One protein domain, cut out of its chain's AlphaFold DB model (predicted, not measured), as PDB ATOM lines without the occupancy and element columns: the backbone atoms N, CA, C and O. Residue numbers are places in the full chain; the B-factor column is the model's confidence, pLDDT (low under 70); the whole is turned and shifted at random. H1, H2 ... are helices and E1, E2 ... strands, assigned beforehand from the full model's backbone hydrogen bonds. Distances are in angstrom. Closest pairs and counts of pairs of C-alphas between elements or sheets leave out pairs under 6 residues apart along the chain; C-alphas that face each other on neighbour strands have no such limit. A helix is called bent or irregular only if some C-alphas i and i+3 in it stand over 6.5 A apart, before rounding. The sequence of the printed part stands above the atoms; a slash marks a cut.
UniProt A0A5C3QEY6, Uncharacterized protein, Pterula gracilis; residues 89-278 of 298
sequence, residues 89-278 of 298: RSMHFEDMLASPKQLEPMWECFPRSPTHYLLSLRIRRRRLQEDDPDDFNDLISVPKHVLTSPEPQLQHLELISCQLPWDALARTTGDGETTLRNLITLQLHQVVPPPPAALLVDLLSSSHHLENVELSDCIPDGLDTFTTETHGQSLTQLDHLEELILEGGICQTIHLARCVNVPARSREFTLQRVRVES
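This is residues 89 to 278 of the 298 residues of an uncharacterized protein of Pterula gracilis (UniProt A0A5C3QEY6). Picture a chain wound in stacked right-handed turns, a short solenoid: the five parallel strands E1 to E5 stand side by side as one wall, and the way back from each strand to the next runs through short helices and loops, with H3 and H4, then H5, H6 and H7 on the successive returns. H8 packs on the wall at its E5 end, H1 and H2 sit loosely beyond its E1 end, and residues 129 to 135 stick out as a loop. The printed part has 190 residues with eight named helices and five named strands, in the order H1 H2 E1 H3 H4 E2 H5 E3 H6 E4 H7 E5 H8, and the sheet runs E1 E2 E3 E4 E5. The class is mixed, helices and strands, with 80 residues, under half, in named elements. The whole is compact, with a radius of gyration of the C-alphas of 17.0 A and spans of 50 by 43 by 29 A.

Start at the sheet: E1, residues 120 to 124, is an edge strand, and E2, residues 156 to 160, is its parallel neighbour at 8 degrees, with N 121 and O 156 2.8 A apart, within hydrogen-bond range. E3, residues 185 to 189, is parallel to E2 at 7 degrees, with N 157 and O 185 at 2.9 A. E4, residues 212 to 216, is parallel to E3 at 8 degrees, with N 188 and O 214 at 2.8 A. The other edge strand, E5, residues 243 to 247, is parallel to E4 at 5 degrees, with N 247 and O 215 at 2.8 A. Four strand-helix-strand units, parallel neighbour strands joined through helices, have right-handed crossovers: E1 to E2 through H3, residues 135 to 138, and H4, residues 144 to 148; E2 to E3 through H5, residues 166 to 169; E3 to E4 through H6, residues 197 to 206; E4 to E5 through H7, residues 223 to 229. H8, residues 250 to 259, is on the sheet over E5, along the strands at 11 degrees on the local plane, at a height over the sheet of 9.7 A, with that plane fitted to just 6 C-alphas. H7 and H8 touch at a steep tilt of 45 degrees, the same way, the closest C-alphas being those of Asp 224 and His 255, 6.0 A apart. H4 and H5 touch, with the C-alphas of Thr 148 and Leu 169 closest at 5.7 A. H6 and H8 are near each other, with 6 pairs of C-alphas within 10 A. H1, residues 93 to 97, and H2, residues 100 to 109, only just touch and only at the corner by their link, with 3 pairs within 8 A, the closest C-alphas being those of Met 96 and Gln 102 at 6.0 A. H3 touches no helix. Each O i to N i+4 pair is within hydrogen-bond range in H1, H4, H6 and H8; H2 has 4 of 6, H7 has 0 of 3 but 3 of 4 O i to N i+3 pairs, and H3 and H5 are too short for an i+4 pair.

Find C-alpha 120 at (-15.232, 32.715, 80.751); from there E1 runs 12.8 A to C-alpha 124. E2 and E3 are 13.1 A long each, and E4 and E5 13.2 A each. H2 measures 14.7 A and is only just irregular, with C-alphas 102 and 105 6.54 A apart. H6 is 14.1 A long and H7 11.2 A. H8 begins at C-alpha 250, (-38.674, 43.156, 96.366), and runs 14.5 A to C-alpha 259 at (-39.118, 30.231, 89.806).

The C-alphas farthest apart, those of His 92 and His 231, are 50.6 A apart. The printed part has no cut. The links H5 to E3 and H7 to E5 are long, and residues 260 to 278 after H8 hold no named element. Mean pLDDT of the printed part is 80.3; look for values under 70 in 48 residues, among them 89 to 103, 229 to 235 and 266 to 278.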
ATOM      1  N   ARG A  89      -9.515  42.349  85.110       52.38
ATOM      2  CA  ARG A  89      -8.403  42.561  86.095       52.38
ATOM      3  C   ARG A  89      -7.331  43.598  85.750       52.38
ATOM      4  O   ARG A  89      -6.406  43.792  86.541       52.38
ATOM      5  N   SER A  90      -7.377  44.259  84.596       58.41
ATOM      6  CA  SER A  90      -6.352  45.265  84.281       58.41
ATOM      7  C   SER A  90      -6.695  46.609  84.928       58.41
ATOM      8  O   SER A  90      -7.752  47.173  84.683       58.41
ATOM      9  N   MET A  91      -5.764  47.158  85.716       53.69
ATOM     10  CA  MET A  91      -5.905  48.469  86.373       53.69
ATOM     11  C   MET A  91      -6.124  49.624  85.375       53.69
ATOM     12  O   MET A  91      -6.666  50.650  85.754       53.69
ATOM     13  N   HIS A  92      -5.724  49.415  84.115       57.44
ATOM     14  CA  HIS A  92      -5.914  50.332  82.985       57.44
ATOM     15  C   HIS A  92      -7.041  49.899  82.040       57.44
ATOM     16  O   HIS A  92      -7.207  50.492  80.981       57.44
ATOM     17  N   PHE A  93      -7.746  48.804  82.351       61.06
ATOM     18  CA  PHE A  93      -8.866  48.359  81.524       61.06
ATOM     19  C   PHE A  93      -9.945  49.432  81.490       61.06
ATOM     20  O   PHE A  93     -10.416  49.769  80.421       61.06
ATOM     21  N   GLU A  94     -10.223  50.049  82.633       57.12
ATOM     22  CA  GLU A  94     -11.160  51.164  82.764       57.12
ATOM     23  C   GLU A  94     -10.720  52.405  82.000       57.12
ATOM     24  O   GLU A  94     -11.517  52.958  81.260       57.12
ATOM     25  N   ASP A  95      -9.447  52.809  82.103       61.66
ATOM     26  CA  ASP A  95      -8.914  53.947  81.334       61.66
ATOM     27  C   ASP A  95      -9.076  53.722  79.819       61.66
ATOM     28  O   ASP A  95      -9.278  54.656  79.042       61.66
ATOM     29  N   MET A  96      -8.981  52.459  79.402       60.16
ATOM     30  CA  MET A  96      -9.149  52.028  78.022       60.16
ATOM     31  C   MET A  96     -10.631  51.879  77.641       60.16
ATOM     32  O   MET A  96     -10.991  52.218  76.519       60.16
ATOM     33  N   LEU A  97     -11.496  51.438  78.561       58.44
ATOM     34  CA  LEU A  97     -12.949  51.368  78.380       58.44
ATOM     35  C   LEU A  97     -13.584  52.761  78.307       58.44
ATOM     36  O   LEU A  97     -14.462  52.994  77.481       58.44
ATOM     37  N   ALA A  98     -13.095  53.695  79.126       60.19
ATOM     38  CA  ALA A  98     -13.503  55.097  79.171       60.19
ATOM     39  C   ALA A  98     -13.223  55.829  77.850       60.19
ATOM     40  O   ALA A  98     -13.744  56.914  77.602       60.19
ATOM     41  N   SER A  99     -12.413  55.236  76.969       66.75
ATOM     42  CA  SER A  99     -12.305  55.655  75.581       66.75
ATOM     43  C   SER A  99     -12.946  54.600  74.674       66.75
ATOM     44  O   SER A  99     -12.251  53.691  74.219       66.75
ATOM     45  N   PRO A 100     -14.233  54.744  74.300       64.44
ATOM     46  CA  PRO A 100     -14.903  53.827  73.371       64.44
ATOM     47  C   PRO A 100     -14.097  53.573  72.085       64.44
ATOM     48  O   PRO A 100     -14.053  52.461  71.564       64.44
ATOM     49  N   LYS A 101     -13.349  54.590  71.632       68.88
ATOM     50  CA  LYS A 101     -12.453  54.534  70.464       68.88
ATOM     51  C   LYS A 101     -11.283  53.555  70.611       68.88
ATOM     52  O   LYS A 101     -10.731  53.119  69.607       68.88
ATOM     53  N   GLN A 102     -10.855  53.245  71.834       65.75
ATOM     54  CA  GLN A 102      -9.808  52.252  72.092       65.75
ATOM     55  C   GLN A 102     -10.369  50.832  72.196       65.75
ATOM     56  O   GLN A 102      -9.627  49.876  71.968       65.75
ATOM     57  N   LEU A 103     -11.666  50.690  72.493       67.94
ATOM     58  CA  LEU A 103     -12.344  49.399  72.543       67.94
ATOM     59  C   LEU A 103     -12.789  48.895  71.176       67.94
ATOM     60  O   LEU A 103     -12.837  47.685  70.986       67.94
ATOM     61  N   GLU A 104     -13.100  49.775  70.224       71.88
ATOM     62  CA  GLU A 104     -13.537  49.360  68.881       71.88
ATOM     63  C   GLU A 104     -12.605  48.306  68.248       71.88
ATOM     64  O   GLU A 104     -13.095  47.226  67.908       71.88
ATOM     65  N   PRO A 105     -11.269  48.499  68.195       69.81
ATOM     66  CA  PRO A 105     -10.370  47.476  67.660       69.81
ATOM     67  C   PRO A 105     -10.351  46.186  68.492       69.81
ATOM     68  O   PRO A 105     -10.129  45.107  67.950       69.81
ATOM     69  N   MET A 106     -10.572  46.276  69.810       70.44
ATOM     70  CA  MET A 106     -10.639  45.106  70.692       70.44
ATOM     71  C   MET A 106     -11.871  44.263  70.373       70.44
ATOM     72  O   MET A 106     -11.774  43.045  70.240       70.44
ATOM     73  N   TRP A 107     -13.021  44.911  70.226       79.12
ATOM     74  CA  TRP A 107     -14.258  44.249  69.854       79.12
ATOM     75  C   TRP A 107     -14.161  43.613  68.473       79.12
ATOM     76  O   TRP A 107     -14.660  42.511  68.282       79.12
ATOM     77  N   GLU A 108     -13.468  44.241  67.527       76.75
ATOM     78  CA  GLU A 108     -13.212  43.638  66.214       76.75
ATOM     79  C   GLU A 108     -12.355  42.367  66.279       76.75
ATOM     80  O   GLU A 108     -12.496  41.508  65.409       76.75
ATOM     81  N   CYS A 109     -11.515  42.224  67.309       69.38
ATOM     82  CA  CYS A 109     -10.730  41.012  67.553       69.38
ATOM     83  C   CYS A 109     -11.542  39.907  68.243       69.38
ATOM     84  O   CYS A 109     -11.074  38.769  68.296       69.38
ATOM     85  N   PHE A 110     -12.730  40.216  68.781       74.25
ATOM     86  CA  PHE A 110     -13.598  39.180  69.326       74.25
ATOM     87  C   PHE A 110     -14.020  38.247  68.186       74.25
ATOM     88  O   PHE A 110     -14.480  38.724  67.138       74.25
ATOM     89  N   PRO A 111     -13.841  36.930  68.349       71.56
ATOM     90  CA  PRO A 111     -14.137  35.984  67.295       71.56
ATOM     91  C   PRO A 111     -15.609  36.097  66.891       71.56
ATOM     92  O   PRO A 111     -16.508  36.124  67.723       71.56
ATOM     93  N   ARG A 112     -15.847  36.214  65.581       80.06
ATOM     94  CA  ARG A 112     -17.201  36.265  64.998       80.06
ATOM     95  C   ARG A 112     -17.750  34.882  64.659       80.06
ATOM     96  O   ARG A 112     -18.926  34.739  64.346       80.06
ATOM     97  N   SER A 113     -16.864  33.895  64.624       77.69
ATOM     98  CA  SER A 113     -17.190  32.485  64.460       77.69
ATOM     99  C   SER A 113     -17.283  31.831  65.835       77.69
ATOM    100  O   SER A 113     -16.473  32.205  66.686       77.69
ATOM    101  N   PRO A 114     -18.137  30.808  66.011       74.31
ATOM    102  CA  PRO A 114     -18.218  30.062  67.259       74.31
ATOM    103  C   PRO A 114     -16.838  29.653  67.759       74.31
ATOM    104  O   PRO A 114     -16.065  29.049  67.005       74.31
ATOM    105  N   THR A 115     -16.529  29.971  69.016       71.38
ATOM    106  CA  THR A 115     -15.284  29.522  69.630       71.38
ATOM    107  C   THR A 115     -15.530  28.445  70.657       71.38
ATOM    108  O   THR A 115     -16.191  28.617  71.671       71.38
ATOM    109  N   HIS A 116     -14.927  27.286  70.424       75.44
ATOM    110  CA  HIS A 116     -15.011  26.167  71.355       75.44
ATOM    111  C   HIS A 116     -14.090  26.331  72.569       75.44
ATOM    112  O   HIS A 116     -13.843  25.352  73.251       75.44
ATOM    113  N   TYR A 117     -13.531  27.517  72.817       75.62
ATOM    114  CA  TYR A 117     -12.506  27.714  73.847       75.62
ATOM    115  C   TYR A 117     -12.835  28.834  74.833       75.62
ATOM    116  O   TYR A 117     -12.116  28.993  75.822       75.62
ATOM    117  N   LEU A 118     -13.888  29.624  74.593       81.81
ATOM    118  CA  LEU A 118     -14.273  30.687  75.511       81.81
ATOM    119  C   LEU A 118     -15.040  30.092  76.695       81.81
ATOM    120  O   LEU A 118     -16.247  29.891  76.633       81.81
ATOM    121  N   LEU A 119     -14.324  29.813  77.784       85.56
ATOM    122  CA  LEU A 119     -14.917  29.292  79.021       85.56
ATOM    123  C   LEU A 119     -15.464  30.401  79.928       85.56
ATOM    124  O   LEU A 119     -16.343  30.152  80.747       85.56
ATOM    125  N   SER A 120     -14.937  31.623  79.821       86.25
ATOM    126  CA  SER A 120     -15.232  32.715  80.751       86.25
ATOM    127  C   SER A 120     -15.283  34.059  80.027       86.25
ATOM    128  O   SER A 120     -14.303  34.459  79.396       86.25
ATOM    129  N   LEU A 121     -16.405  34.768  80.146       88.38
ATOM    130  CA  LEU A 121     -16.633  36.110  79.616       88.38
ATOM    131  C   LEU A 121     -16.956  37.045  80.782       88.38
ATOM    132  O   LEU A 121     -17.979  36.887  81.443       88.38
ATOM    133  N   ARG A 122     -16.069  38.010  81.048       87.50
ATOM    134  CA  ARG A 122     -16.166  38.880  82.231       87.50
ATOM    135  C   ARG A 122     -16.049  40.357  81.886       87.50
ATOM    136  O   ARG A 122     -14.949  40.894  81.885       87.50
ATOM    137  N   ILE A 123     -17.154  41.027  81.601       87.88
ATOM    138  CA  ILE A 123     -17.179  42.451  81.263       87.88
ATOM    139  C   ILE A 123     -17.585  43.231  82.509       87.88
ATOM    140  O   ILE A 123     -18.700  43.091  82.993       87.88
ATOM    141  N   ARG A 124     -16.687  44.067  83.030       85.50
ATOM    142  CA  ARG A 124     -16.936  44.872  84.228       85.50
ATOM    143  C   ARG A 124     -16.478  46.302  83.997       85.50
ATOM    144  O   ARG A 124     -15.357  46.489  83.535       85.50
ATOM    145  N   ARG A 125     -17.323  47.270  84.363       83.44
ATOM    146  CA  ARG A 125     -16.909  48.652  84.635       83.44
ATOM    147  C   ARG A 125     -16.586  48.769  86.124       83.44
ATOM    148  O   ARG A 125     -17.308  48.266  86.988       83.44
ATOM    149  N   ARG A 126     -15.488  49.425  86.456       71.50
ATOM    150  CA  ARG A 126     -15.130  49.771  87.831       71.50
ATOM    151  C   ARG A 126     -16.024  50.926  88.233       71.50
ATOM    152  O   ARG A 126     -16.145  51.890  87.486       71.50
ATOM    153  N   ARG A 127     -16.603  50.845  89.432       67.69
ATOM    154  CA  ARG A 127     -17.290  51.988  90.032       67.69
ATOM    155  C   ARG A 127     -16.282  53.132  90.140       67.69
ATOM    156  O   ARG A 127     -15.385  53.091  90.985       67.69
ATOM    157  N   LEU A 128     -16.382  54.102  89.232       61.66
ATOM    158  CA  LEU A 128     -15.895  55.442  89.509       61.66
ATOM    159  C   LEU A 128     -16.748  55.928  90.680       61.66
ATOM    160  O   LEU A 128     -17.936  55.629  90.749       61.66
ATOM    161  N   GLN A 129     -16.068  56.498  91.661       66.56
ATOM    162  CA  GLN A 129     -16.573  56.959  92.949       66.56
ATOM    163  C   GLN A 129     -18.055  57.388  92.898       66.56
ATOM    164  O   GLN A 129     -18.415  58.168  92.024       66.56
ATOM    165  N   GLU A 130     -18.886  56.860  93.811       65.19
ATOM    166  CA  GLU A 130     -20.370  56.907  93.841       65.19
ATOM    167  C   GLU A 130     -20.996  58.323  93.937       65.19
ATOM    168  O   GLU A 130     -22.162  58.467  94.295       65.19
ATOM    169  N   ASP A 131     -20.239  59.375  93.636       73.81
ATOM    170  CA  ASP A 131     -20.619  60.767  93.856       73.81
ATOM    171  C   ASP A 131     -21.468  61.366  92.711       73.81
ATOM    172  O   ASP A 131     -21.994  62.466  92.883       73.81
ATOM    173  N   ASP A 132     -21.646  60.672  91.574       76.75
ATOM    174  CA  ASP A 132     -22.505  61.132  90.466       76.75
ATOM    175  C   ASP A 132     -23.567  60.082  90.066       76.75
ATOM    176  O   ASP A 132     -23.269  59.141  89.321       76.75
ATOM    177  N   PRO A 133     -24.813  60.200  90.568       68.88
ATOM    178  CA  PRO A 133     -25.896  59.268  90.257       68.88
ATOM    179  C   PRO A 133     -26.407  59.365  88.810       68.88
ATOM    180  O   PRO A 133     -27.180  58.499  88.405       68.88
ATOM    181  N   ASP A 134     -25.987  60.363  88.023       70.44
ATOM    182  CA  ASP A 134     -26.461  60.561  86.647       70.44
ATOM    183  C   ASP A 134     -25.495  60.006  85.569       70.44
ATOM    184  O   ASP A 134     -25.801  60.067  84.374       70.44
ATOM    185  N   ASP A 135     -24.368  59.378  85.945       72.75
ATOM    186  CA  ASP A 135     -23.357  58.850  84.999       72.75
ATOM    187  C   ASP A 135     -23.696  57.465  84.381       72.75
ATOM    188  O   ASP A 135     -22.842  56.604  84.133       72.75
ATOM    189  N   PHE A 136     -24.979  57.222  84.093       69.12
ATOM    190  CA  PHE A 136     -25.421  56.027  83.354       69.12
ATOM    191  C   PHE A 136     -25.133  56.106  81.846       69.12
ATOM    192  O   PHE A 136     -25.229  55.099  81.138       69.12
ATOM    193  N   ASN A 137     -24.771  57.283  81.332       75.06
ATOM    194  CA  ASN A 137     -24.470  57.460  79.909       75.06
ATOM    195  C   ASN A 137     -23.128  56.835  79.496       75.06
ATOM    196  O   ASN A 137     -22.963  56.492  78.326       75.06
ATOM    197  N   ASP A 138     -22.225  56.595  80.448       80.75
ATOM    198  CA  ASP A 138     -20.884  56.062  80.186       80.75
ATOM    199  C   ASP A 138     -20.779  54.534  80.388       80.75
ATOM    200  O   ASP A 138     -19.692  53.970  80.556       80.75
ATOM    201  N   LEU A 139     -21.909  53.819  80.391       85.38
ATOM    202  CA  LEU A 139     -21.905  52.355  80.467       85.38
ATOM    203  C   LEU A 139     -21.200  51.727  79.252       85.38
ATOM    204  O   LEU A 139     -21.300  52.192  78.116       85.38
ATOM    205  N   ILE A 140     -20.521  50.601  79.489       86.56
ATOM    206  CA  ILE A 140     -19.814  49.861  78.439       86.56
ATOM    207  C   ILE A 140     -20.842  49.254  77.485       86.56
ATOM    208  O   ILE A 140     -21.538  48.312  77.857       86.56
ATOM    209  N   SER A 141     -20.916  49.745  76.250       90.56
ATOM    210  CA  SER A 141     -21.747  49.120  75.219       90.56
ATOM    211  C   SER A 141     -21.074  47.854  74.694       90.56
ATOM    212  O   SER A 141     -20.014  47.917  74.063       90.56
ATOM    213  N   VAL A 142     -21.672  46.694  74.973       89.31
ATOM    214  CA  VAL A 142     -21.179  45.405  74.484       89.31
ATOM    215  C   VAL A 142     -21.674  45.196  73.046       89.31
ATOM    216  O   VAL A 142     -22.883  45.210  72.798       89.31
ATOM    217  N   PRO A 143     -20.776  44.979  72.073       89.31
ATOM    218  CA  PRO A 143     -21.173  44.764  70.688       89.31
ATOM    219  C   PRO A 143     -22.030  43.509  70.506       89.31
ATOM    220  O   PRO A 143     -21.764  42.460  71.095       89.31
ATOM    221  N   LYS A 144     -22.996  43.575  69.582       89.38
ATOM    222  CA  LYS A 144     -23.908  42.461  69.273       89.38
ATOM    223  C   LYS A 144     -23.185  41.159  68.914       89.38
ATOM    224  O   LYS A 144     -23.651  40.086  69.291       89.38
ATOM    225  N   HIS A 145     -22.059  41.223  68.198       85.50
ATOM    226  CA  HIS A 145     -21.342  40.018  67.755       85.50
ATOM    227  C   HIS A 145     -20.685  39.240  68.900       85.50
ATOM    228  O   HIS A 145     -20.529  38.033  68.777       85.50
ATOM    229  N   VAL A 146     -20.362  39.901  70.017       85.50
ATOM    230  CA  VAL A 146     -19.763  39.255  71.199       85.50
ATOM    231  C   VAL A 146     -20.732  38.258  71.833       85.50
ATOM    232  O   VAL A 146     -20.308  37.238  72.358       85.50
ATOM    233  N   LEU A 147     -22.036  38.544  71.761       83.38
ATOM    234  CA  LEU A 147     -23.083  37.727  72.376       83.38
ATOM    235  C   LEU A 147     -23.802  36.806  71.379       83.38
ATOM    236  O   LEU A 147     -24.452  35.851  71.785       83.38
ATOM    237  N   THR A 148     -23.725  37.108  70.079       82.94
ATOM    238  CA  THR A 148     -24.371  36.305  69.019       82.94
ATOM    239  C   THR A 148     -23.470  35.220  68.448       82.94
ATOM    240  O   THR A 148     -23.953  34.345  67.732       82.94
ATOM    241  N   SER A 149     -22.171  35.243  68.749       81.19
ATOM    242  CA  SER A 149     -21.320  34.093  68.460       81.19
ATOM    243  C   SER A 149     -21.809  32.893  69.289       81.19
ATOM    244  O   SER A 149     -22.081  33.051  70.481       81.19
ATOM    245  N   PRO A 150     -21.976  31.694  68.701       79.62
ATOM    246  CA  PRO A 150     -22.290  30.508  69.479       79.62
ATOM    247  C   PRO A 150     -21.080  30.166  70.353       79.62
ATOM    248  O   PRO A 150     -20.039  29.753  69.844       79.62
ATOM    249  N   GLU A 151     -21.223  30.306  71.667       81.62
ATOM    250  CA  GLU A 151     -20.174  29.985  72.638       81.62
ATOM    251  C   GLU A 151     -20.575  28.736  73.438       81.62
ATOM    252  O   GLU A 151     -20.943  28.828  74.611       81.62
ATOM    253  N   PRO A 152     -20.539  27.537  72.820       79.56
ATOM    254  CA  PRO A 152     -21.092  26.325  73.420       79.56
ATOM    255  C   PRO A 152     -20.344  25.881  74.679       79.56
ATOM    256  O   PRO A 152     -20.848  25.034  75.401       79.56
ATOM    257  N   GLN A 153     -19.141  26.399  74.939       86.62
ATOM    258  CA  GLN A 153     -18.358  26.052  76.127       86.62
ATOM    259  C   GLN A 153     -18.330  27.157  77.186       86.62
ATOM    260  O   GLN A 153     -17.588  27.027  78.156       86.62
ATOM    261  N   LEU A 154     -19.117  28.228  77.035       91.19
ATOM    262  CA  LEU A 154     -19.128  29.292  78.031       91.19
ATOM    263  C   LEU A 154     -19.681  28.768  79.359       91.19
ATOM    264  O   LEU A 154     -20.829  28.333  79.431       91.19
ATOM    265  N   GLN A 155     -18.844  28.830  80.394       93.69
ATOM    266  CA  GLN A 155     -19.138  28.369  81.751       93.69
ATOM    267  C   GLN A 155     -19.299  29.526  82.733       93.69
ATOM    268  O   GLN A 155     -20.070  29.437  83.683       93.69
ATOM    269  N   HIS A 156     -18.596  30.633  82.517       93.31
ATOM    270  CA  HIS A 156     -18.615  31.760  83.438       93.31
ATOM    271  C   HIS A 156     -19.007  33.037  82.706       93.31
ATOM    272  O   HIS A 156     -18.289  33.479  81.810       93.31
ATOM    273  N   LEU A 157     -20.120  33.647  83.110       94.00
ATOM    274  CA  LEU A 157     -20.572  34.931  82.591       94.00
ATOM    275  C   LEU A 157     -20.654  35.949  83.730       94.00
ATOM    276  O   LEU A 157     -21.452  35.785  84.645       94.00
ATOM    277  N   GLU A 158     -19.835  36.998  83.665       93.81
ATOM    278  CA  GLU A 158     -19.846  38.130  84.603       93.81
ATOM    279  C   GLU A 158     -20.034  39.420  83.799       93.81
ATOM    280  O   GLU A 158     -19.174  39.779  82.996       93.81
ATOM    281  N   LEU A 159     -21.156  40.112  83.984       93.81
ATOM    282  CA  LEU A 159     -21.503  41.353  83.290       93.81
ATOM    283  C   LEU A 159     -21.884  42.410  84.327       93.81
ATOM    284  O   LEU A 159     -22.914  42.295  84.984       93.81
ATOM    285  N   ILE A 160     -21.048  43.434  84.489       92.81
ATOM    286  CA  ILE A 160     -21.181  44.446  85.539       92.81
ATOM    287  C   ILE A 160     -21.140  45.845  84.928       92.81
ATOM    288  O   ILE A 160     -20.143  46.225  84.305       92.81
ATOM    289  N   SER A 161     -22.209  46.613  85.151       91.56
ATOM    290  CA  SER A 161     -22.368  48.009  84.730       91.56
ATOM    291  C   SER A 161     -22.119  48.185  83.225       91.56
ATOM    292  O   SER A 161     -21.276  48.974  82.786       91.56
ATOM    293  N   CYS A 162     -22.847  47.412  82.417       92.44
ATOM    294  CA  CYS A 162     -22.720  47.403  80.961       92.44
ATOM    295  C   CYS A 162     -24.078  47.508  80.261       92.44
ATOM    296  O   CYS A 162     -25.122  47.183  80.831       92.44
ATOM    297  N   GLN A 163     -24.043  47.967  79.011       93.50
ATOM    298  CA  GLN A 163     -25.192  47.978  78.122       93.50
ATOM    299  C   GLN A 163     -25.182  46.757  77.209       93.50
ATOM    300  O   GLN A 163     -24.213  46.537  76.475       93.50
ATOM    301  N   LEU A 164     -26.271  45.986  77.230       92.94
ATOM    302  CA  LEU A 164     -26.383  44.743  76.469       92.94
ATOM    303  C   LEU A 164     -27.530  44.787  75.456       92.94
ATOM    304  O   LEU A 164     -28.678  45.064  75.810       92.94
ATOM    305  N   PRO A 165     -27.264  44.423  74.195       93.56
ATOM    306  CA  PRO A 165     -28.303  44.217  73.199       93.56
ATOM    307  C   PRO A 165     -28.924  42.818  73.358       93.56
ATOM    308  O   PRO A 165     -28.630  41.907  72.583       93.56
ATOM    309  N   TRP A 166     -29.785  42.620  74.364       92.50
ATOM    310  CA  TRP A 166     -30.442  41.322  74.617       92.50
ATOM    311  C   TRP A 166     -31.247  40.789  73.427       92.50
ATOM    312  O   TRP A 166     -31.378  39.580  73.244       92.50
ATOM    313  N   ASP A 167     -31.733  41.690  72.572       90.12
ATOM    314  CA  ASP A 167     -32.415  41.354  71.324       90.12
ATOM    315  C   ASP A 167     -31.531  40.567  70.348       90.12
ATOM    316  O   ASP A 167     -32.046  39.895  69.453       90.12
ATOM    317  N   ALA A 168     -30.210  40.680  70.487       87.75
ATOM    318  CA  ALA A 168     -29.247  39.924  69.708       87.75
ATOM    319  C   ALA A 168     -29.150  38.476  70.220       87.75
ATOM    320  O   ALA A 168     -29.182  37.562  69.406       87.75
ATOM    321  N   LEU A 169     -29.139  38.267  71.545       84.62
ATOM    322  CA  LEU A 169     -29.093  36.937  72.176       84.62
ATOM    323  C   LEU A 169     -30.353  36.106  71.906       84.62
ATOM    324  O   LEU A 169     -30.258  34.913  71.621       84.62
ATOM    325  N   ALA A 170     -31.526  36.742  71.943       79.06
ATOM    326  CA  ALA A 170     -32.811  36.063  71.776       79.06
ATOM    327  C   ALA A 170     -33.048  35.500  70.359       79.06
ATOM    328  O   ALA A 170     -33.874  34.612  70.179       79.06
ATOM    329  N   ARG A 171     -32.356  36.015  69.331       66.31
ATOM    330  CA  ARG A 171     -32.596  35.651  67.917       66.31
ATOM    331  C   ARG A 171     -31.666  34.565  67.380       66.31
ATOM    332  O   ARG A 171     -31.765  34.209  66.208       66.31
ATOM    333  N   THR A 172     -30.717  34.105  68.186       59.69
ATOM    334  CA  THR A 172     -29.544  33.394  67.663       59.69
ATOM    335  C   THR A 172     -29.801  31.932  67.297       59.69
ATOM    336  O   THR A 172     -28.971  31.321  66.628       59.69
ATOM    337  N   THR A 173     -30.949  31.369  67.658       58.06
ATOM    338  CA  THR A 173     -31.342  30.018  67.251       58.06
ATOM    339  C   THR A 173     -32.695  30.074  66.555       58.06
ATOM    340  O   THR A 173     -33.666  30.636  67.061       58.06
ATOM    341  N   GLY A 174     -32.775  29.489  65.358       66.69
ATOM    342  CA  GLY A 174     -34.050  29.331  64.646       66.69
ATOM    343  C   GLY A 174     -35.070  28.490  65.423       66.69
ATOM    344  O   GLY A 174     -36.258  28.548  65.119       66.69
ATOM    345  N   ASP A 175     -34.596  27.775  66.445       72.94
ATOM    346  CA  ASP A 175     -35.364  26.855  67.277       72.94
ATOM    347  C   ASP A 175     -35.804  27.480  68.615       72.94
ATOM    348  O   ASP A 175     -36.474  26.827  69.409       72.94
ATOM    349  N   GLY A 176     -35.436  28.742  68.880       69.88
ATOM    350  CA  GLY A 176     -35.792  29.456  70.112       69.88
ATOM    351  C   GLY A 176     -34.981  29.063  71.352       69.88
ATOM    352  O   GLY A 176     -35.238  29.584  72.429       69.88
ATOM    353  N   GLU A 177     -33.992  28.177  71.231       73.00
ATOM    354  CA  GLU A 177     -33.141  27.782  72.355       73.00
ATOM    355  C   GLU A 177     -31.994  28.777  72.616       73.00
ATOM    356  O   GLU A 177     -31.346  29.280  71.700       73.00
ATOM    357  N   THR A 178     -31.638  29.020  73.871       77.50
ATOM    358  CA  THR A 178     -30.498  29.888  74.200       77.50
ATOM    359  C   THR A 178     -29.160  29.276  73.755       77.50
ATOM    360  O   THR A 178     -28.965  28.053  73.710       77.50
ATOM    361  N   THR A 179     -28.200  30.143  73.414       82.31
ATOM    362  CA  THR A 179     -26.824  29.747  73.057       82.31
ATOM    363  C   THR A 179     -25.974  29.394  74.278       82.31
ATOM    364  O   THR A 179     -24.969  28.698  74.144       82.31
ATOM    365  N   LEU A 180     -26.375  29.848  75.468       89.94
ATOM    366  CA  LEU A 180     -25.628  29.708  76.715       89.94
ATOM    367  C   LEU A 180     -26.267  28.622  77.591       89.94
ATOM    368  O   LEU A 180     -27.190  28.900  78.351       89.94
ATOM    369  N   ARG A 181     -25.794  27.376  77.463       90.94
ATOM    370  CA  ARG A 181     -26.356  26.209  78.185       90.94
ATOM    371  C   ARG A 181     -25.438  25.595  79.232       90.94
ATOM    372  O   ARG A 181     -25.856  24.747  80.002       90.94
ATOM    373  N   ASN A 182     -24.166  25.973  79.239       92.44
ATOM    374  CA  ASN A 182     -23.161  25.312  80.070       92.44
ATOM    375  C   ASN A 182     -22.655  26.220  81.190       92.44
ATOM    376  O   ASN A 182     -21.528  26.048  81.647       92.44
ATOM    377  N   LEU A 183     -23.473  27.187  81.621       95.56
ATOM    378  CA  LEU A 183     -23.075  28.118  82.665       95.56
ATOM    379  C   LEU A 183     -22.978  27.405  84.019       95.56
ATOM    380  O   LEU A 183     -23.903  26.727  84.455       95.56
ATOM    381  N   ILE A 184     -21.840  27.611  84.672       96.06
ATOM    382  CA  ILE A 184     -21.538  27.277  86.064       96.06
ATOM    383  C   ILE A 184     -21.734  28.522  86.934       96.06
ATOM    384  O   ILE A 184     -22.239  28.441  88.049       96.06
ATOM    385  N   THR A 185     -21.369  29.703  86.423       95.50
ATOM    386  CA  THR A 185     -21.553  30.967  87.147       95.50
ATOM    387  C   THR A 185     -22.211  32.020  86.267       95.50
ATOM    388  O   THR A 185     -21.711  32.300  85.171       95.50
ATOM    389  N   LEU A 186     -23.262  32.654  86.779       96.50
ATOM    390  CA  LEU A 186     -23.960  33.769  86.147       96.50
ATOM    391  C   LEU A 186     -23.988  34.962  87.105       96.50
ATOM    392  O   LEU A 186     -24.655  34.914  88.130       96.50
ATOM    393  N   GLN A 187     -23.285  36.034  86.757       96.25
ATOM    394  CA  GLN A 187     -23.245  37.269  87.534       96.25
ATOM    395  C   GLN A 187     -23.657  38.441  86.649       96.25
ATOM    396  O   GLN A 187     -22.936  38.801  85.718       96.25
ATOM    397  N   LEU A 188     -24.808  39.039  86.933       96.19
ATOM    398  CA  LEU A 188     -25.321  40.216  86.242       96.19
ATOM    399  C   LEU A 188     -25.515  41.331  87.271       96.19
ATOM    400  O   LEU A 188     -26.242  41.168  88.242       96.19
ATOM    401  N   HIS A 189     -24.863  42.469  87.061       95.06
ATOM    402  CA  HIS A 189     -24.913  43.610  87.973       95.06
ATOM    403  C   HIS A 189     -25.135  44.895  87.194       95.06
ATOM    404  O   HIS A 189     -24.322  45.225  86.332       95.06
ATOM    405  N   GLN A 190     -26.187  45.651  87.504       93.38
ATOM    406  CA  GLN A 190     -26.463  46.964  86.900       93.38
ATOM    407  C   GLN A 190     -26.409  46.933  85.363       93.38
ATOM    408  O   GLN A 190     -25.790  47.774  84.706       93.38
ATOM    409  N   VAL A 191     -26.997  45.891  84.787       94.81
ATOM    410  CA  VAL A 191     -27.008  45.659  83.346       94.81
ATOM    411  C   VAL A 191     -28.201  46.373  82.718       94.81
ATOM    412  O   VAL A 191     -29.331  46.202  83.173       94.81
ATOM    413  N   VAL A 192     -27.955  47.162  81.666       94.00
ATOM    414  CA  VAL A 192     -28.970  48.044  81.066       94.00
ATOM    415  C   VAL A 192     -29.184  47.751  79.569       94.00
ATOM    416  O   VAL A 192     -28.237  47.795  78.790       94.00
ATOM    417  N   PRO A 193     -30.423  47.516  79.104       95.56
ATOM    418  CA  PRO A 193     -31.607  47.256  79.921       95.56
ATOM    419  C   PRO A 193     -31.471  45.922  80.687       95.56
ATOM    420  O   PRO A 193     -30.585  45.129  80.363       95.56
ATOM    421  N   PRO A 194     -32.344  45.638  81.670       96.12
ATOM    422  CA  PRO A 194     -32.445  44.306  82.265       96.12
ATOM    423  C   PRO A 194     -32.693  43.215  81.197       96.12
ATOM    424  O   PRO A 194     -33.323  43.506  80.172       96.12
ATOM    425  N   PRO A 195     -32.213  41.971  81.396       95.88
ATOM    426  CA  PRO A 195     -32.500  40.846  80.505       95.88
ATOM    427  C   PRO A 195     -34.007  40.609  80.398       95.88
ATOM    428  O   PRO A 195     -34.673  40.641  81.421       95.88
ATOM    429  N   PRO A 196     -34.580  40.310  79.221       95.50
ATOM    430  CA  PRO A 196     -35.979  39.899  79.127       95.50
ATOM    431  C   PRO A 196     -36.288  38.711  80.052       95.50
ATOM    432  O   PRO A 196     -35.495  37.774  80.123       95.50
ATOM    433  N   ALA A 197     -37.450  38.713  80.716       94.12
ATOM    434  CA  ALA A 197     -37.827  37.667  81.674       94.12
ATOM    435  C   ALA A 197     -37.763  36.251  81.077       94.12
ATOM    436  O   ALA A 197     -37.175  35.367  81.692       94.12
ATOM    437  N   ALA A 198     -38.271  36.068  79.851       91.81
ATOM    438  CA  ALA A 198     -38.175  34.799  79.125       91.81
ATOM    439  C   ALA A 198     -36.717  34.343  78.965       91.81
ATOM    440  O   ALA A 198     -36.376  33.231  79.339       91.81
ATOM    441  N   LEU A 199     -35.834  35.245  78.517       92.50
ATOM    442  CA  LEU A 199     -34.419  34.934  78.324       92.50
ATOM    443  C   LEU A 199     -33.736  34.547  79.641       92.50
ATOM    444  O   LEU A 199     -32.940  33.615  79.661       92.50
ATOM    445  N   LEU A 200     -34.021  35.261  80.735       94.94
ATOM    446  CA  LEU A 200     -33.448  34.940  82.041       94.94
ATOM    447  C   LEU A 200     -33.903  33.556  82.521       94.94
ATOM    448  O   LEU A 200     -33.074  32.768  82.969       94.94
ATOM    449  N   VAL A 201     -35.197  33.246  82.396       92.69
ATOM    450  CA  VAL A 201     -35.741  31.924  82.737       92.69
ATOM    451  C   VAL A 201     -35.111  30.845  81.863       92.69
ATOM    452  O   VAL A 201     -34.676  29.826  82.396       92.69
ATOM    453  N   ASP A 202     -34.985  31.077  80.559       91.50
ATOM    454  CA  ASP A 202     -34.369  30.124  79.637       91.50
ATOM    455  C   ASP A 202     -32.899  29.872  79.990       91.50
ATOM    456  O   ASP A 202     -32.479  28.722  80.017       91.50
ATOM    457  N   LEU A 203     -32.125  30.914  80.321       93.06
ATOM    458  CA  LEU A 203     -30.715  30.794  80.726       93.06
ATOM    459  C   LEU A 203     -30.536  29.952  81.991       93.06
ATOM    460  O   LEU A 203     -29.620  29.125  82.055       93.06
ATOM    461  N   LEU A 204     -31.399  30.169  82.986       94.31
ATOM    462  CA  LEU A 204     -31.415  29.378  84.215       94.31
ATOM    463  C   LEU A 204     -31.839  27.933  83.912       94.31
ATOM    464  O   LEU A 204     -31.214  26.996  84.395       94.31
ATOM    465  N   SER A 205     -32.847  27.746  83.055       92.31
ATOM    466  CA  SER A 205     -33.387  26.425  82.703       92.31
ATOM    467  C   SER A 205     -32.405  25.594  81.898       92.31
ATOM    468  O   SER A 205     -32.310  24.388  82.101       92.31
ATOM    469  N   SER A 206     -31.673  26.228  80.984       91.75
ATOM    470  CA  SER A 206     -30.737  25.551  80.096       91.75
ATOM    471  C   SER A 206     -29.416  25.199  80.771       91.75
ATOM    472  O   SER A 206     -28.686  24.374  80.232       91.75
ATOM    473  N   SER A 207     -29.101  25.814  81.916       94.38
ATOM    474  CA  SER A 207     -27.804  25.699  82.593       94.38
ATOM    475  C   SER A 207     -27.907  24.900  83.892       94.38
ATOM    476  O   SER A 207     -27.747  25.425  84.990       94.38
ATOM    477  N   HIS A 208     -28.147  23.594  83.768       92.75
ATOM    478  CA  HIS A 208     -28.356  22.691  84.912       92.75
ATOM    479  C   HIS A 208     -27.163  22.592  85.882       92.75
ATOM    480  O   HIS A 208     -27.337  22.164  87.018       92.75
ATOM    481  N   HIS A 209     -25.963  22.981  85.444       95.12
ATOM    482  CA  HIS A 209     -24.737  22.982  86.248       95.12
ATOM    483  C   HIS A 209     -24.445  24.331  86.921       95.12
ATOM    484  O   HIS A 209     -23.321  24.544  87.369       95.12
ATOM    485  N   LEU A 210     -25.416  25.247  86.975       95.50
ATOM    486  CA  LEU A 210     -25.247  26.513  87.682       95.50
ATOM    487  C   LEU A 210     -24.979  26.268  89.170       95.50
ATOM    488  O   LEU A 210     -25.811  25.705  89.876       95.50
ATOM    489  N   GLU A 211     -23.825  26.744  89.619       94.25
ATOM    490  CA  GLU A 211     -23.378  26.734  91.011       94.25
ATOM    491  C   GLU A 211     -23.585  28.105  91.658       94.25
ATOM    492  O   GLU A 211     -24.022  28.184  92.799       94.25
ATOM    493  N   ASN A 212     -23.330  29.197  90.930       94.19
ATOM    494  CA  ASN A 212     -23.395  30.547  91.494       94.19
ATOM    495  C   ASN A 212     -24.217  31.477  90.601       94.19
ATOM    496  O   ASN A 212     -23.871  31.690  89.432       94.19
ATOM    497  N   VAL A 213     -25.284  32.051  91.154       95.12
ATOM    498  CA  VAL A 213     -26.139  33.030  90.473       95.12
ATOM    499  C   VAL A 213     -26.199  34.308  91.296       95.12
ATOM    500  O   VAL A 213     -26.658  34.308  92.433       95.12
ATOM    501  N   GLU A 214     -25.768  35.414  90.703       95.56
ATOM    502  CA  GLU A 214     -25.795  36.737  91.317       95.56
ATOM    503  C   GLU A 214     -26.464  37.725  90.363       95.56
ATOM    504  O   GLU A 214     -25.991  37.944  89.248       95.56
ATOM    505  N   LEU A 215     -27.580  38.308  90.788       96.00
ATOM    506  CA  LEU A 215     -28.339  39.285  90.014       96.00
ATOM    507  C   LEU A 215     -28.544  40.529  90.870       96.00
ATOM    508  O   LEU A 215     -29.273  40.471  91.857       96.00
ATOM    509  N   SER A 216     -27.919  41.641  90.493       94.75
ATOM    510  CA  SER A 216     -28.006  42.914  91.210       94.75
ATOM    511  C   SER A 216     -28.497  44.024  90.290       94.75
ATOM    512  O   SER A 216     -27.912  44.275  89.236       94.75
ATOM    513  N   ASP A 217     -29.602  44.674  90.661       93.62
ATOM    514  CA  ASP A 217     -30.226  45.782  89.922       93.62
ATOM    515  C   ASP A 217     -30.503  45.461  88.438       93.62
ATOM    516  O   ASP A 217     -30.443  46.325  87.563       93.62
ATOM    517  N   CYS A 218     -30.779  44.191  88.128       95.75
ATOM    518  CA  CYS A 218     -31.017  43.724  86.762       95.75
ATOM    519  C   CYS A 218     -32.082  42.621  86.675       95.75
ATOM    520  O   CYS A 218     -32.124  41.883  85.696       95.75
ATOM    521  N   ILE A 219     -32.922  42.448  87.696       95.94
ATOM    522  CA  ILE A 219     -34.012  41.467  87.634       95.94
ATOM    523  C   ILE A 219     -35.157  42.081  86.810       95.94
ATOM    524  O   ILE A 219     -35.608  43.177  87.150       95.94
ATOM    525  N   PRO A 220     -35.619  41.430  85.729       95.88
ATOM    526  CA  PRO A 220     -36.665  41.990  84.886       95.88
ATOM    527  C   PRO A 220     -38.046  41.956  85.522       95.88
ATOM    528  O   PRO A 220     -38.369  41.101  86.346       95.88
ATOM    529  N   ASP A 221     -38.897  42.848  85.030       94.81
ATOM    530  CA  ASP A 221     -40.333  42.788  85.258       94.81
ATOM    531  C   ASP A 221     -40.984  41.645  84.456       94.81
ATOM    532  O   ASP A 221     -40.405  41.106  83.508       94.81
ATOM    533  N   GLY A 222     -42.215  41.277  84.820       92.88
ATOM    534  CA  GLY A 222     -43.002  40.266  84.104       92.88
ATOM    535  C   GLY A 222     -42.700  38.812  84.483       92.88
ATOM    536  O   GLY A 222     -43.249  37.899  83.868       92.88
ATOM    537  N   LEU A 223     -41.854  38.566  85.492       91.62
ATOM    538  CA  LEU A 223     -41.580  37.214  86.012       91.62
ATOM    539  C   LEU A 223     -42.813  36.543  86.647       91.62
ATOM    540  O   LEU A 223     -42.881  35.320  86.742       91.62
ATOM    541  N   ASP A 224     -43.802  37.327  87.063       90.94
ATOM    542  CA  ASP A 224     -45.079  36.870  87.610       90.94
ATOM    543  C   ASP A 224     -45.906  36.063  86.598       90.94
ATOM    544  O   ASP A 224     -46.545  35.074  86.974       90.94
ATOM    545  N   THR A 225     -45.827  36.416  85.312       89.81
ATOM    546  CA  THR A 225     -46.547  35.714  84.234       89.81
ATOM    547  C   THR A 225     -46.158  34.233  84.148       89.81
ATOM    548  O   THR A 225     -47.032  33.372  84.051       89.81
ATOM    549  N   PHE A 226     -44.879  33.902  84.352       81.75
ATOM    550  CA  PHE A 226     -44.374  32.522  84.325       81.75
ATOM    551  C   PHE A 226     -44.818  31.682  85.532       81.75
ATOM    552  O   PHE A 226     -44.869  30.459  85.458       81.75
ATOM    553  N   THR A 227     -45.171  32.308  86.657       74.88
ATOM    554  CA  THR A 227     -45.609  31.563  87.853       74.88
ATOM    555  C   THR A 227     -47.070  31.120  87.794       74.88
ATOM    556  O   THR A 227     -47.462  30.211  88.521       74.88
ATOM    557  N   THR A 228     -47.886  31.760  86.952       73.06
ATOM    558  CA  THR A 228     -49.342  31.541  86.935       73.06
ATOM    559  C   THR A 228     -49.792  30.537  85.878       73.06
ATOM    560  O   THR A 228     -50.742  29.792  86.116       73.06
ATOM    561  N   GLU A 229     -49.112  30.478  84.733       69.94
ATOM    562  CA  GLU A 229     -49.530  29.626  83.613       69.94
ATOM    563  C   GLU A 229     -49.050  28.176  83.771       69.94
ATOM    564  O   GLU A 229     -49.813  27.223  83.580       69.94
ATOM    565  N   THR A 230     -47.809  27.984  84.212       62.44
ATOM    566  CA  THR A 230     -47.230  26.665  84.479       62.44
ATOM    567  C   THR A 230     -47.683  26.160  85.848       62.44
ATOM    568  O   THR A 230     -47.166  26.568  86.881       62.44
ATOM    569  N   HIS A 231     -48.689  25.280  85.856       52.62
ATOM    570  CA  HIS A 231     -49.350  24.707  87.037       52.62
ATOM    571  C   HIS A 231     -48.381  24.031  88.033       52.62
ATOM    572  O   HIS A 231     -48.231  22.810  88.046       52.62
ATOM    573  N   GLY A 232     -47.739  24.819  88.897       61.06
ATOM    574  CA  GLY A 232     -46.980  24.350  90.060       61.06
ATOM    575  C   GLY A 232     -45.671  23.610  89.766       61.06
ATOM    576  O   GLY A 232     -45.060  23.096  90.701       61.06
ATOM    577  N   GLN A 233     -45.219  23.543  88.513       64.25
ATOM    578  CA  GLN A 233     -43.889  23.022  88.204       64.25
ATOM    579  C   GLN A 233     -42.872  24.137  88.408       64.25
ATOM    580  O   GLN A 233     -42.949  25.182  87.763       64.25
ATOM    581  N   SER A 234     -41.937  23.922  89.334       68.50
ATOM    582  CA  SER A 234     -40.788  24.809  89.459       68.50
ATOM    583  C   SER A 234     -40.037  24.804  88.130       68.50
ATOM    584  O   SER A 234     -39.744  23.735  87.593       68.50
ATOM    585  N   LEU A 235     -39.808  25.995  87.576       68.69
ATOM    586  CA  LEU A 235     -39.336  26.169  86.202       68.69
ATOM    587  C   LEU A 235     -37.946  25.568  86.004       68.69
ATOM    588  O   LEU A 235     -37.636  25.085  84.920       68.69
ATOM    589  N   THR A 236     -37.117  25.579  87.052       76.69
ATOM    590  CA  THR A 236     -35.715  25.173  86.958       76.69
ATOM    591  C   THR A 236     -35.277  24.411  88.196       76.69
ATOM    592  O   THR A 236     -35.302  24.930  89.312       76.69
ATOM    593  N   GLN A 237     -34.876  23.157  88.003       85.69
ATOM    594  CA  GLN A 237     -34.177  22.391  89.023       85.69
ATOM    595  C   GLN A 237     -32.678  22.677  88.882       85.69
ATOM    596  O   GLN A 237     -32.038  22.193  87.949       85.69
ATOM    597  N   LEU A 238     -32.137  23.510  89.777       91.31
ATOM    598  CA  LEU A 238     -30.711  23.841  89.822       91.31
ATOM    599  C   LEU A 238     -30.027  22.997  90.902       91.31
ATOM    600  O   LEU A 238     -29.677  23.490  91.971       91.31
ATOM    601  N   ASP A 239     -29.855  21.700  90.634       91.50
ATOM    602  CA  ASP A 239     -29.346  20.713  91.606       91.50
ATOM    603  C   ASP A 239     -27.945  21.022  92.155       91.50
ATOM    604  O   ASP A 239     -27.559  20.508  93.209       91.50
ATOM    605  N   HIS A 240     -27.190  21.848  91.434       92.38
ATOM    606  CA  HIS A 240     -25.822  22.231  91.756       92.38
ATOM    607  C   HIS A 240     -25.704  23.624  92.378       92.38
ATOM    608  O   HIS A 240     -24.590  24.027  92.687       92.38
ATOM    609  N   LEU A 241     -26.812  24.347  92.585       92.94
ATOM    610  CA  LEU A 241     -26.747  25.727  93.059       92.94
ATOM    611  C   LEU A 241     -26.176  25.784  94.481       92.94
ATOM    612  O   LEU A 241     -26.766  25.262  95.425       92.94
ATOM    613  N   GLU A 242     -25.030  26.430  94.635       90.25
ATOM    614  CA  GLU A 242     -24.354  26.671  95.907       90.25
ATOM    615  C   GLU A 242     -24.709  28.056  96.457       90.25
ATOM    616  O   GLU A 242     -24.993  28.179  97.649       90.25
ATOM    617  N   GLU A 243     -24.768  29.067  95.585       90.25
ATOM    618  CA  GLU A 243     -24.985  30.468  95.947       90.25
ATOM    619  C   GLU A 243     -26.039  31.134  95.043       90.25
ATOM    620  O   GLU A 243     -25.969  31.074  93.812       90.25
ATOM    621  N   LEU A 244     -27.017  31.801  95.669       92.19
ATOM    622  CA  LEU A 244     -28.035  32.613  94.997       92.19
ATOM    623  C   LEU A 244     -28.142  33.982  95.673       92.19
ATOM    624  O   LEU A 244     -28.736  34.109  96.744       92.19
ATOM    625  N   ILE A 245     -27.604  35.008  95.020       92.81
ATOM    626  CA  ILE A 245     -27.651  36.399  95.476       92.81
ATOM    627  C   ILE A 245     -28.585  37.183  94.559       92.81
ATOM    628  O   ILE A 245     -28.359  37.286  93.354       92.81
ATOM    629  N   LEU A 246     -29.635  37.762  95.140       93.75
ATOM    630  CA  LEU A 246     -30.616  38.578  94.431       93.75
ATOM    631  C   LEU A 246     -30.721  39.951  95.101       93.75
ATOM    632  O   LEU A 246     -31.207  40.065  96.229       93.75
ATOM    633  N   GLU A 247     -30.302  40.994  94.396       93.06
ATOM    634  CA  GLU A 247     -30.426  42.390  94.802       93.06
ATOM    635  C   GLU A 247     -31.275  43.146  93.768       93.06
ATOM    636  O   GLU A 247     -31.048  43.075  92.560       93.06
ATOM    637  N   GLY A 248     -32.297  43.860  94.233       90.00
ATOM    638  CA  GLY A 248     -33.206  44.597  93.362       90.00
ATOM    639  C   GLY A 248     -34.563  44.837  94.012       90.00
ATOM    640  O   GLY A 248     -34.705  44.808  95.238       90.00
ATOM    641  N   GLY A 249     -35.579  45.074  93.183       91.25
ATOM    642  CA  GLY A 249     -36.948  45.270  93.649       91.25
ATOM    643  C   GLY A 249     -37.512  44.025  94.345       91.25
ATOM    644  O   GLY A 249     -37.368  42.900  93.869       91.25
ATOM    645  N   ILE A 250     -38.177  44.234  95.489       90.69
ATOM    646  CA  ILE A 250     -38.674  43.156  96.366       90.69
ATOM    647  C   ILE A 250     -39.553  42.164  95.594       90.69
ATOM    648  O   ILE A 250     -39.399  40.950  95.731       90.69
ATOM    649  N   CYS A 251     -40.482  42.677  94.783       91.75
ATOM    650  CA  CYS A 251     -41.421  41.854  94.031       91.75
ATOM    651  C   CYS A 251     -40.687  40.965  93.023       91.75
ATOM    652  O   CYS A 251     -40.906  39.755  93.008       91.75
ATOM    653  N   GLN A 252     -39.784  41.545  92.231       93.00
ATOM    654  CA  GLN A 252     -39.006  40.836  91.219       93.00
ATOM    655  C   GLN A 252     -38.154  39.731  91.855       93.00
ATOM    656  O   GLN A 252     -38.177  38.592  91.387       93.00
ATOM    657  N   THR A 253     -37.485  40.030  92.974       92.31
ATOM    658  CA  THR A 253     -36.689  39.053  93.731       92.31
ATOM    659  C   THR A 253     -37.535  37.888  94.243       92.31
ATOM    660  O   THR A 253     -37.145  36.733  94.078       92.31
ATOM    661  N   ILE A 254     -38.716  38.153  94.818       90.75
ATOM    662  CA  ILE A 254     -39.621  37.097  95.301       90.75
ATOM    663  C   ILE A 254     -40.121  36.227  94.143       90.75
ATOM    664  O   ILE A 254     -40.176  35.005  94.280       90.75
ATOM    665  N   HIS A 255     -40.499  36.834  93.015       91.75
ATOM    666  CA  HIS A 255     -40.962  36.081  91.851       91.75
ATOM    667  C   HIS A 255     -39.857  35.187  91.296       91.75
ATOM    668  O   HIS A 255     -40.098  34.000  91.097       91.75
ATOM    669  N   LEU A 256     -38.638  35.706  91.141       91.81
ATOM    670  CA  LEU A 256     -37.519  34.899  90.670       91.81
ATOM    671  C   LEU A 256     -37.171  33.768  91.644       91.81
ATOM    672  O   LEU A 256     -37.010  32.629  91.217       91.81
ATOM    673  N   ALA A 257     -37.126  34.052  92.948       90.56
ATOM    674  CA  ALA A 257     -36.851  33.043  93.970       90.56
ATOM    675  C   ALA A 257     -37.892  31.908  93.976       90.56
ATOM    676  O   ALA A 257     -37.566  30.780  94.319       90.56
ATOM    677  N   ARG A 258     -39.140  32.179  93.567       89.31
ATOM    678  CA  ARG A 258     -40.175  31.143  93.387       89.31
ATOM    679  C   ARG A 258     -39.992  30.325  92.109       89.31
ATOM    680  O   ARG A 258     -40.431  29.178  92.062       89.31
ATOM    681  N   CYS A 259     -39.384  30.906  91.077       88.19
ATOM    682  CA  CYS A 259     -39.118  30.231  89.806       88.19
ATOM    683  C   CYS A 259     -37.929  29.261  89.880       88.19
ATOM    684  O   CYS A 259     -37.850  28.333  89.073       88.19
ATOM    685  N   VAL A 260     -37.016  29.467  90.831       89.75
ATOM    686  CA  VAL A 260     -35.821  28.638  91.006       89.75
ATOM    687  C   VAL A 260     -36.049  27.636  92.135       89.75
ATOM    688  O   VAL A 260     -36.266  28.026  93.280       89.75
ATOM    689  N   ASN A 261     -35.984  26.336  91.833       86.00
ATOM    690  CA  ASN A 261     -35.946  25.314  92.874       86.00
ATOM    691  C   ASN A 261     -34.523  25.213  93.393       86.00
ATOM    692  O   ASN A 261     -33.626  24.806  92.649       86.00
ATOM    693  N   VAL A 262     -34.322  25.569  94.654       81.38
ATOM    694  CA  VAL A 262     -32.985  25.556  95.218       81.38
ATOM    695  C   VAL A 262     -32.820  24.357  96.151       81.38
ATOM    696  O   VAL A 262     -33.658  24.143  97.033       81.38
ATOM    697  N   PRO A 263     -31.786  23.521  95.944       80.81
ATOM    698  CA  PRO A 263     -31.648  22.274  96.671       80.81
ATOM    699  C   PRO A 263     -31.472  22.513  98.173       80.81
ATOM    700  O   PRO A 263     -30.750  23.403  98.609       80.81
ATOM    701  N   ALA A 264     -32.043  21.626  98.992       75.62
ATOM    702  CA  ALA A 264     -31.932  21.675 100.457       75.62
ATOM    703  C   ALA A 264     -30.481  21.601 100.990       75.62
ATOM    704  O   ALA A 264     -30.240  21.747 102.185       75.62
ATOM    705  N   ARG A 265     -29.508  21.313 100.115       72.12
ATOM    706  CA  ARG A 265     -28.083  21.223 100.445       72.12
ATOM    707  C   ARG A 265     -27.344  22.552 100.332       72.12
ATOM    708  O   ARG A 265     -26.212  22.599 100.810       72.12
ATOM    709  N   SER A 266     -27.924  23.586  99.725       64.25
ATOM    710  CA  SER A 266     -27.290  24.903  99.631       64.25
ATOM    711  C   SER A 266     -27.242  25.497 101.039       64.25
ATOM    712  O   SER A 266     -28.256  25.877 101.620       64.25
ATOM    713  N   ARG A 267     -26.057  25.435 101.656       48.84
ATOM    714  CA  ARG A 267     -25.865  25.648 103.101       48.84
ATOM    715  C   ARG A 267     -26.006  27.106 103.534       48.84
ATOM    716  O   ARG A 267     -26.118  27.350 104.730       48.84
ATOM    717  N   GLU A 268     -26.037  28.046 102.593       53.53
ATOM    718  CA  GLU A 268     -26.142  29.477 102.863       53.53
ATOM    719  C   GLU A 268     -27.030  30.148 101.808       53.53
ATOM    720  O   GLU A 268     -26.568  30.714 100.821       53.53
ATOM    721  N   PHE A 269     -28.345  30.105 102.025       52.16
ATOM    722  CA  PHE A 269     -29.252  31.030 101.354       52.16
ATOM    723  C   PHE A 269     -29.155  32.376 102.017       52.16
ATOM    724  O   PHE A 269     -29.942  32.724 102.900       52.16
ATOM    725  N   THR A 270     -28.182  33.148 101.576       48.31
ATOM    726  CA  THR A 270     -28.125  34.521 102.012       48.31
ATOM    727  C   THR A 270     -28.965  35.351 101.055       48.31
ATOM    728  O   THR A 270     -28.477  35.914 100.083       48.31
ATOM    729  N   LEU A 271     -30.260  35.475 101.376       52.50
ATOM    730  CA  LEU A 271     -31.088  36.623 100.982       52.50
ATOM    731  C   LEU A 271     -30.506  37.870 101.678       52.50
ATOM    732  O   LEU A 271     -31.097  38.457 102.580       52.50
ATOM    733  N   GLN A 272     -29.258  38.205 101.343       43.38
ATOM    734  CA  GLN A 272     -28.385  39.002 102.202       43.38
ATOM    735  C   GLN A 272     -28.679  40.492 102.098       43.38
ATOM    736  O   GLN A 272     -28.195  41.270 102.920       43.38
ATOM    737  N   ARG A 273     -29.462  40.921 101.101       43.50
ATOM    738  CA  ARG A 273     -29.710  42.342 100.887       43.50
ATOM    739  C   ARG A 273     -30.894  42.611  99.964       43.50
ATOM    740  O   ARG A 273     -30.753  43.116  98.858       43.50
ATOM    741  N   VAL A 274     -32.106  42.408 100.475       42.62
ATOM    742  CA  VAL A 274     -33.230  43.209  99.976       42.62
ATOM    743  C   VAL A 274     -33.014  44.628 100.508       42.62
ATOM    744  O   VAL A 274     -33.463  44.988 101.596       42.62
ATOM    745  N   ARG A 275     -32.217  45.426  99.791       37.62
ATOM    746  CA  ARG A 275     -31.953  46.825 100.135       37.62
ATOM    747  C   ARG A 275     -33.211  47.626  99.791       37.62
ATOM    748  O   ARG A 275     -33.334  48.181  98.707       37.62
ATOM    749  N   VAL A 276     -34.184  47.637 100.704       32.28
ATOM    750  CA  VAL A 276     -35.408  48.445 100.582       32.28
ATOM    751  C   VAL A 276     -35.048  49.915 100.814       32.28
ATOM    752  O   VAL A 276     -35.293  50.481 101.876       32.28
ATOM    753  N   GLU A 277     -34.428  50.553  99.824       29.77
ATOM    754  CA  GLU A 277     -34.209  52.002  99.803       29.77
ATOM    755  C   GLU A 277     -35.473  52.732  99.325       29.77
ATOM    756  O   GLU A 277     -35.474  53.445  98.330       29.77
ATOM    757  N   SER A 278     -36.586  52.546 100.041       31.22
ATOM    758  CA  SER A 278     -37.612  53.580 100.219       31.22
ATOM    759  C   SER A 278     -38.748  53.103 101.117       31.22
ATOM    760  O   SER A 278     -39.410  52.110 100.843       31.22
TER     761      SER A 278